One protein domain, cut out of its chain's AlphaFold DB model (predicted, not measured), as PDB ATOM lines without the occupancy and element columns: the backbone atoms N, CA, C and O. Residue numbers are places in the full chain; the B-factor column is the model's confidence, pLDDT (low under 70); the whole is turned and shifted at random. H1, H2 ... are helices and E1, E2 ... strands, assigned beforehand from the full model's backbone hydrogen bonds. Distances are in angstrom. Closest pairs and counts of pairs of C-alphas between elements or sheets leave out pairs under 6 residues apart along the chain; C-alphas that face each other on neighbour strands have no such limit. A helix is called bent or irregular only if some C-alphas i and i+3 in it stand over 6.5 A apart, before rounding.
ATOM      1  N   GLY A   8       2.535 -96.649 -45.957       90.25
ATOM      2  CA  GLY A   8       1.962 -95.385 -45.503       90.25
ATOM      3  C   GLY A   8       0.514 -95.575 -45.061       90.25
ATOM      4  O   GLY A   8      -0.206 -96.378 -45.650       90.25
ATOM      5  N   ILE A   9       0.072 -94.829 -44.049       92.12
ATOM      6  CA  ILE A   9      -1.336 -94.799 -43.630       92.12
ATOM      7  C   ILE A   9      -1.981 -93.538 -44.195       92.12
ATOM      8  O   ILE A   9      -1.493 -92.429 -43.983       92.12
ATOM      9  N   ASN A  10      -3.082 -93.710 -44.922       90.69
ATOM     10  CA  ASN A  10      -3.793 -92.607 -45.550       90.69
ATOM     11  C   ASN A  10      -4.624 -91.833 -44.512       90.69
ATOM     12  O   ASN A  10      -5.692 -92.288 -44.090       90.69
ATOM     13  N   LEU A  11      -4.146 -90.642 -44.135       90.50
ATOM     14  CA  LEU A  11      -4.848 -89.716 -43.233       90.50
ATOM     15  C   LEU A  11      -6.115 -89.109 -43.854       90.50
ATOM     16  O   LEU A  11      -6.954 -88.581 -43.134       90.50
ATOM     17  N   ASN A  12      -6.278 -89.180 -45.176       90.69
ATOM     18  CA  ASN A  12      -7.470 -88.701 -45.878       90.69
ATOM     19  C   ASN A  12      -8.500 -89.812 -46.142       90.69
ATOM     20  O   ASN A  12      -9.462 -89.600 -46.882       90.69
ATOM     21  N   TYR A  13      -8.315 -90.997 -45.560       90.50
ATOM     22  CA  TYR A  13      -9.259 -92.100 -45.703       90.50
ATOM     23  C   TYR A  13     -10.668 -91.683 -45.260       90.50
ATOM     24  O   TYR A  13     -10.850 -91.190 -44.150       90.50
ATOM     25  N   LYS A  14     -11.659 -91.877 -46.141       90.06
ATOM     26  CA  LYS A  14     -13.065 -91.478 -45.930       90.06
ATOM     27  C   LYS A  14     -13.255 -89.997 -45.565       90.06
ATOM     28  O   LYS A  14     -14.215 -89.650 -44.878       90.06
ATOM     29  N   LYS A  15     -12.370 -89.113 -46.034       92.94
ATOM     30  CA  LYS A  15     -12.528 -87.669 -45.843       92.94
ATOM     31  C   LYS A  15     -13.825 -87.163 -46.499       92.94
ATOM     32  O   LYS A  15     -14.022 -87.411 -47.689       92.94
ATOM     33  N   PRO A  16     -14.692 -86.436 -45.767       91.69
ATOM     34  CA  PRO A  16     -15.855 -85.772 -46.347       91.69
ATOM     35  C   PRO A  16     -15.464 -84.773 -47.442       91.69
ATOM     36  O   PRO A  16     -14.437 -84.102 -47.348       91.69
ATOM     37  N   ALA A  17     -16.311 -84.633 -48.466       91.94
ATOM     38  CA  ALA A  17     -16.095 -83.661 -49.542       91.94
ATOM     39  C   ALA A  17     -16.181 -82.200 -49.049       91.94
ATOM     40  O   ALA A  17     -15.536 -81.318 -49.613       91.94
ATOM     41  N   SER A  18     -16.955 -81.953 -47.990       91.81
ATOM     42  CA  SER A  18     -17.113 -80.650 -47.339       91.81
ATOM     43  C   SER A  18     -17.389 -80.821 -45.847       91.81
ATOM     44  O   SER A  18     -17.963 -81.833 -45.441       91.81
ATOM     45  N   PHE A  19     -17.039 -79.811 -45.052       93.94
ATOM     46  CA  PHE A  19     -17.320 -79.747 -43.617       93.94
ATOM     47  C   PHE A  19     -18.295 -78.605 -43.320       93.94
ATOM     48  O   PHE A  19     -18.274 -77.580 -43.998       93.94
ATOM     49  N   GLU A  20     -19.143 -78.786 -42.308       89.31
ATOM     50  CA  GLU A  20     -20.136 -77.784 -41.889       89.31
ATOM     51  C   GLU A  20     -19.487 -76.560 -41.229       89.31
ATOM     52  O   GLU A  20     -20.005 -75.448 -41.316       89.31
ATOM     53  N   SER A  21     -18.333 -76.752 -40.588       93.81
ATOM     54  CA  SER A  21     -17.553 -75.697 -39.949       93.81
ATOM     55  C   SER A  21     -16.061 -76.037 -39.952       93.81
ATOM     56  O   SER A  21     -15.660 -77.182 -40.172       93.81
ATOM     57  N   THR A  22     -15.224 -75.038 -39.665       91.81
ATOM     58  CA  THR A  22     -13.783 -75.233 -39.442       91.81
ATOM     59  C   THR A  22     -13.496 -76.105 -38.219       91.81
ATOM     60  O   THR A  22     -12.495 -76.809 -38.188       91.81
ATOM     61  N   GLU A  23     -14.372 -76.066 -37.215       93.69
ATOM     62  CA  GLU A  23     -14.275 -76.898 -36.012       93.69
ATOM     63  C   GLU A  23     -14.547 -78.368 -36.348       93.69
ATOM     64  O   GLU A  23     -13.723 -79.221 -36.044       93.69
ATOM     65  N   ALA A  24     -15.603 -78.652 -37.121       92.12
ATOM     66  CA  ALA A  24     -15.899 -80.002 -37.596       92.12
ATOM     67  C   ALA A  24     -14.777 -80.582 -38.480       92.12
ATOM     68  O   ALA A  24     -14.517 -81.786 -38.452       92.12
ATOM     69  N   GLU A  25     -14.093 -79.740 -39.265       93.00
ATOM     70  CA  GLU A  25     -12.908 -80.161 -40.018       93.00
ATOM     71  C   GLU A  25     -11.737 -80.528 -39.095       93.00
ATOM     72  O   GLU A  25     -11.069 -81.539 -39.332       93.00
ATOM     73  N   ASN A  26     -11.484 -79.735 -38.052       92.81
ATOM     74  CA  ASN A  26     -10.424 -80.014 -37.084       92.81
ATOM     75  C   ASN A  26     -10.713 -81.298 -36.298       92.81
ATOM     76  O   ASN A  26      -9.850 -82.173 -36.255       92.81
ATOM     77  N   ASP A  27     -11.937 -81.467 -35.797       93.81
ATOM     78  CA  ASP A  27     -12.370 -82.674 -35.086       93.81
ATOM     79  C   ASP A  27     -12.198 -83.931 -35.944       93.81
ATOM     80  O   ASP A  27     -11.754 -84.981 -35.472       93.81
ATOM     81  N   TRP A  28     -12.537 -83.844 -37.235       95.31
ATOM     82  CA  TRP A  28     -12.345 -84.956 -38.160       95.31
ATOM     83  C   TRP A  28     -10.859 -85.264 -38.383       95.31
ATOM     84  O   TRP A  28     -10.473 -86.434 -38.421       95.31
ATOM     85  N   ARG A  29     -10.009 -84.237 -38.510       92.19
ATOM     86  CA  ARG A  29      -8.556 -84.421 -38.662       92.19
ATOM     87  C   ARG A  29      -7.945 -85.080 -37.431       92.19
ATOM     88  O   ARG A  29      -7.159 -86.010 -37.595       92.19
ATOM     89  N   GLU A  30      -8.306 -84.631 -36.232       93.81
ATOM     90  CA  GLU A  30      -7.815 -85.209 -34.977       93.81
ATOM     91  C   GLU A  30      -8.205 -86.684 -34.856       93.81
ATOM     92  O   GLU A  30      -7.330 -87.530 -34.666       93.81
ATOM     93  N   LYS A  31      -9.478 -87.017 -35.108       94.12
ATOM     94  CA  LYS A  31      -9.950 -88.411 -35.136       94.12
ATOM     95  C   LYS A  31      -9.230 -89.252 -36.185       94.12
ATOM     96  O   LYS A  31      -8.831 -90.376 -35.906       94.12
ATOM     97  N   SER A  32      -9.012 -88.715 -37.387       93.44
ATOM     98  CA  SER A  32      -8.295 -89.446 -38.439       93.44
ATOM     99  C   SER A  32      -6.846 -89.752 -38.043       93.44
ATOM    100  O   SER A  32      -6.345 -90.846 -38.324       93.44
ATOM    101  N   ILE A  33      -6.175 -88.814 -37.361       91.88
ATOM    102  CA  ILE A  33      -4.826 -89.015 -36.816       91.88
ATOM    103  C   ILE A  33      -4.846 -90.097 -35.734       91.88
ATOM    104  O   ILE A  33      -4.008 -90.996 -35.773       91.88
ATOM    105  N   GLU A  34      -5.799 -90.044 -34.806       93.25
ATOM    106  CA  GLU A  34      -5.958 -91.044 -33.747       93.25
ATOM    107  C   GLU A  34      -6.177 -92.448 -34.330       93.25
ATOM    108  O   GLU A  34      -5.397 -93.365 -34.059       93.25
ATOM    109  N   GLU A  35      -7.134 -92.604 -35.248       93.88
ATOM    110  CA  GLU A  35      -7.393 -93.870 -35.941       93.88
ATOM    111  C   GLU A  35      -6.176 -94.366 -36.739       93.88
ATOM    112  O   GLU A  35      -5.965 -95.573 -36.897       93.88
ATOM    113  N   ALA A  36      -5.382 -93.455 -37.311       93.06
ATOM    114  CA  ALA A  36      -4.174 -93.809 -38.048       93.06
ATOM    115  C   ALA A  36      -3.056 -94.286 -37.113       93.06
ATOM    116  O   ALA A  36      -2.348 -95.237 -37.447       93.06
ATOM    117  N   LEU A  37      -2.911 -93.670 -35.937       91.19
ATOM    118  CA  LEU A  37      -1.964 -94.102 -34.908       91.19
ATOM    119  C   LEU A  37      -2.355 -95.462 -34.328       91.19
ATOM    120  O   LEU A  37      -1.498 -96.339 -34.206       91.19
ATOM    121  N   GLU A  38      -3.638 -95.680 -34.045       91.75
ATOM    122  CA  GLU A  38      -4.131 -96.994 -33.634       91.75
ATOM    123  C   GLU A  38      -3.851 -98.059 -34.692       91.75
ATOM    124  O   GLU A  38      -3.395 -99.162 -34.377       91.75
ATOM    125  N   LEU A  39      -4.105 -97.735 -35.964       93.06
ATOM    126  CA  LEU A  39      -3.826 -98.648 -37.059       93.06
ATOM    127  C   LEU A  39      -2.325 -98.941 -37.172       93.06
ATOM    128  O   LEU A  39      -1.959-100.105 -37.329       93.06
ATOM    129  N   LYS A  40      -1.455 -97.929 -37.032       91.31
ATOM    130  CA  LYS A  40       0.005 -98.115 -36.990       91.31
ATOM    131  C   LYS A  40       0.384 -99.135 -35.918       91.31
ATOM    132  O   LYS A  40       1.050-100.118 -36.225       91.31
ATOM    133  N   ILE A  41      -0.116 -98.958 -34.695       89.31
ATOM    134  CA  ILE A  41       0.167 -99.856 -33.567       89.31
ATOM    135  C   ILE A  41      -0.302-101.288 -33.862       89.31
ATOM    136  O   ILE A  41       0.428-102.248 -33.601       89.31
ATOM    137  N   LYS A  42      -1.503-101.460 -34.425       89.62
ATOM    138  CA  LYS A  42      -2.054-102.783 -34.766       89.62
ATOM    139  C   LYS A  42      -1.263-103.477 -35.882       89.62
ATOM    140  O   LYS A  42      -1.082-104.692 -35.827       89.62
ATOM    141  N   LEU A  43      -0.761-102.723 -36.861       90.31
ATOM    142  CA  LEU A  43       0.109-103.246 -37.920       90.31
ATOM    143  C   LEU A  43       1.479-103.657 -37.364       90.31
ATOM    144  O   LEU A  43       1.933-104.770 -37.616       90.31
ATOM    145  N   GLU A  44       2.119-102.799 -36.566       87.75
ATOM    146  CA  GLU A  44       3.453-103.050 -35.994       87.75
ATOM    147  C   GLU A  44       3.462-104.196 -34.972       87.75
ATOM    148  O   GLU A  44       4.446-104.924 -34.849       87.75
ATOM    149  N   SER A  45       2.350-104.394 -34.262       85.25
ATOM    150  CA  SER A  45       2.162-105.520 -33.339       85.25
ATOM    151  C   SER A  45       1.652-106.798 -34.014       85.25
ATOM    152  O   SER A  45       1.509-107.819 -33.345       85.25
ATOM    153  N   GLY A  46       1.382-106.776 -35.324       85.44
ATOM    154  CA  GLY A  46       0.929-107.947 -36.081       85.44
ATOM    155  C   GLY A  46      -0.514-108.367 -35.815       85.44
ATOM    156  O   GLY A  46      -0.892-109.483 -36.163       85.44
ATOM    157  N   GLN A  47      -1.319-107.498 -35.203       85.25
ATOM    158  CA  GLN A  47      -2.748-107.733 -34.984       85.25
ATOM    159  C   GLN A  47      -3.551-107.621 -36.289       85.25
ATOM    160  O   GLN A  47      -4.607-108.237 -36.416       85.25
ATOM    161  N   ILE A  48      -3.049-106.851 -37.260       88.75
ATOM    162  CA  ILE A  48      -3.647-106.675 -38.587       88.75
ATOM    163  C   ILE A  48      -2.610-107.016 -39.659       88.75
ATOM    164  O   ILE A  48      -1.484-106.525 -39.616       88.75
ATOM    165  N   ASP A  49      -2.999-107.823 -40.650       86.44
ATOM    166  CA  ASP A  49      -2.184-108.055 -41.847       86.44
ATOM    167  C   ASP A  49      -2.340-106.863 -42.811       86.44
ATOM    168  O   ASP A  49      -3.466-106.605 -43.255       86.44
ATOM    169  N   PRO A  50      -1.254-106.163 -43.202       86.19
ATOM    170  CA  PRO A  50      -1.315-105.096 -44.198       86.19
ATOM    171  C   PRO A  50      -2.041-105.498 -45.490       86.19
ATOM    172  O   PRO A  50      -2.711-104.668 -46.103       86.19
ATOM    173  N   LYS A  51      -1.954-106.773 -45.904       84.69
ATOM    174  CA  LYS A  51      -2.624-107.268 -47.118       84.69
ATOM    175  C   LYS A  51      -4.144-107.201 -47.025       84.69
ATOM    176  O   LYS A  51      -4.784-106.930 -48.032       84.69
ATOM    177  N   SER A  52      -4.707-107.390 -45.830       86.50
ATOM    178  CA  SER A  52      -6.157-107.292 -45.607       86.50
ATOM    179  C   SER A  52      -6.701-105.877 -45.830       86.50
ATOM    180  O   SER A  52      -7.889-105.703 -46.075       86.50
ATOM    181  N   LEU A  53      -5.827-104.867 -45.775       86.12
ATOM    182  CA  LEU A  53      -6.176-103.460 -45.949       86.12
ATOM    183  C   LEU A  53      -5.728-102.888 -47.294       86.12
ATOM    184  O   LEU A  53      -6.104-101.759 -47.613       86.12
ATOM    185  N   ALA A  54      -4.969-103.641 -48.093       77.31
ATOM    186  CA  ALA A  54      -4.460-103.178 -49.383       77.31
ATOM    187  C   ALA A  54      -5.588-102.799 -50.361       77.31
ATOM    188  O   ALA A  54      -5.411-101.910 -51.185       77.31
ATOM    189  N   GLU A  55      -6.761-103.423 -50.230       78.69
ATOM    190  CA  GLU A  55      -7.952-103.138 -51.043       78.69
ATOM    191  C   GLU A  55      -8.759-101.926 -50.541       78.69
ATOM    192  O   GLU A  55      -9.658-101.454 -51.227       78.69
ATOM    193  N   THR A  56      -8.455-101.404 -49.346       80.25
ATOM    194  CA  THR A  56      -9.300-100.410 -48.655       80.25
ATOM    195  C   THR A  56      -8.838 -98.960 -48.817       80.25
ATOM    196  O   THR A  56      -9.353 -98.098 -48.117       80.25
ATOM    197  N   GLU A  57      -7.840 -98.665 -49.665       85.88
ATOM    198  CA  GLU A  57      -7.163 -97.346 -49.802       85.88
ATOM    199  C   GLU A  57      -6.606 -96.743 -48.487       85.88
ATOM    200  O   GLU A  57      -5.991 -95.672 -48.480       85.88
ATOM    201  N   ARG A  58      -6.796 -97.427 -47.351       91.31
ATOM    202  CA  ARG A  58      -6.352 -97.007 -46.021       91.31
ATOM    203  C   ARG A  58      -4.840 -97.130 -45.866       91.31
ATOM    204  O   ARG A  58      -4.251 -96.383 -45.085       91.31
ATOM    205  N   ILE A  59      -4.221 -98.050 -46.605       91.81
ATOM    206  CA  ILE A  59      -2.773 -98.245 -46.642       91.81
ATOM    207  C   ILE A  59      -2.263 -98.012 -48.061       91.81
ATOM    208  O   ILE A  59      -2.827 -98.519 -49.026       91.81
ATOM    209  N   VAL A  60      -1.153 -97.287 -48.167       89.31
ATOM    210  CA  VAL A  60      -0.395 -97.084 -49.403       89.31
ATOM    211  C   VAL A  60       0.878 -97.919 -49.322       89.31
ATOM    212  O   VAL A  60       1.670 -97.766 -48.391       89.31
ATOM    213  N   ILE A  61       1.079 -98.822 -50.278       88.44
ATOM    214  CA  ILE A  61       2.299 -99.630 -50.370       88.44
ATOM    215  C   ILE A  61       3.360 -98.802 -51.088       88.44
ATOM    216  O   ILE A  61       3.105 -98.307 -52.180       88.44
ATOM    217  N   GLU A  62       4.533 -98.671 -50.474       87.38
ATOM    218  CA  GLU A  62       5.671 -97.900 -50.990       87.38
ATOM    219  C   GLU A  62       5.280 -96.460 -51.377       87.38
ATOM    220  O   GLU A  62       5.347 -96.086 -52.549       87.38
ATOM    221  N   PRO A  63       4.861 -95.635 -50.393       85.81
ATOM    222  CA  PRO A  63       4.429 -94.267 -50.656       85.81
ATOM    223  C   PRO A  63       5.545 -93.444 -51.308       85.81
ATOM    224  O   PRO A  63       6.716 -93.513 -50.915       85.81
ATOM    225  N   VAL A  64       5.177 -92.626 -52.295       87.31
ATOM    226  CA  VAL A  64       6.134 -91.804 -53.038       87.31
ATOM    227  C   VAL A  64       6.630 -90.672 -52.140       87.31
ATOM    228  O   VAL A  64       5.845 -89.924 -51.565       87.31
ATOM    229  N   ARG A  65       7.953 -90.486 -52.045       82.81
ATOM    230  CA  ARG A  65       8.566 -89.489 -51.144       82.81
ATOM    231  C   ARG A  65       8.046 -88.058 -51.349       82.81
ATOM    232  O   ARG A  65       8.030 -87.290 -50.395       82.81
TER     233      ARG A  65
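Overview. This is residues 8 to 65 of the 245 residues of the protein "GH19176" of Drosophila grimshawi (UniProt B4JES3). One long helix, H1, makes the long axis, and the rest of the printed part is over one side of it: the opening stretch, residues 8 to 21, runs back along H1 to its start, while the short helix H2 and the short strand E1 fold back near its far end. E1 runs beside residues 8 to 9, bringing the two end stretches together. The printed part has 58 residues, with two named helices and one named strand in the order H1, H2, E1, and is mostly helix. It is only just loose, close to compact, with a radius of gyration of the C-alphas of 12.8 A, and elongated, spanning 37 by 21 by 21 A.

Along the chain. Residues 8 to 21 hold no named element; C-alpha 8 is at (1.962, -95.385, -45.503). H1, residues 22 to 44, begins at C-alpha 22 (-13.783, -75.233, -39.442) and is 32.9 A long. H2, residues 50 to 56, is 10.3 A long and irregular: C-alphas 52 and 55 are 7.1 A apart. E1, residues 59 to 61, is 6.4 A long and ends at C-alpha 61 (2.299, -99.630, -50.370).

Arrangement. Residues 8 to 9 pair antiparallel with residues 59 to 60 of E1, which pairs with no named strand. H1 and H2 are close but not clearly touching; their closest C-alphas, of Leu 43 and Pro 50, are 6.7 A apart. They run opposite ways at a shallow tilt of 32 degrees, though the line of H2 is a rough one. The closest C-alphas of H2 and E1, of Leu 53 and Ile 59, are 6.3 A apart. H1 and E1 are apart. In H1 every O i to N i+4 pair is within hydrogen-bond range; in H2 1 of 3 is, beside 3 of 4 O i to N i+3 pairs.

Size, cuts and confidence. The C-alphas farthest apart, of Ser 21 and Gly 46, are 37.4 A apart, while those of Gly 8 and Arg 65, the first and last printed, are 10.5 A apart. The printed part has no cut. The links from H1 to H2 and from H2 to E1 are tight. The mean pLDDT of the printed part is 89.7, and no printed residue is under 70.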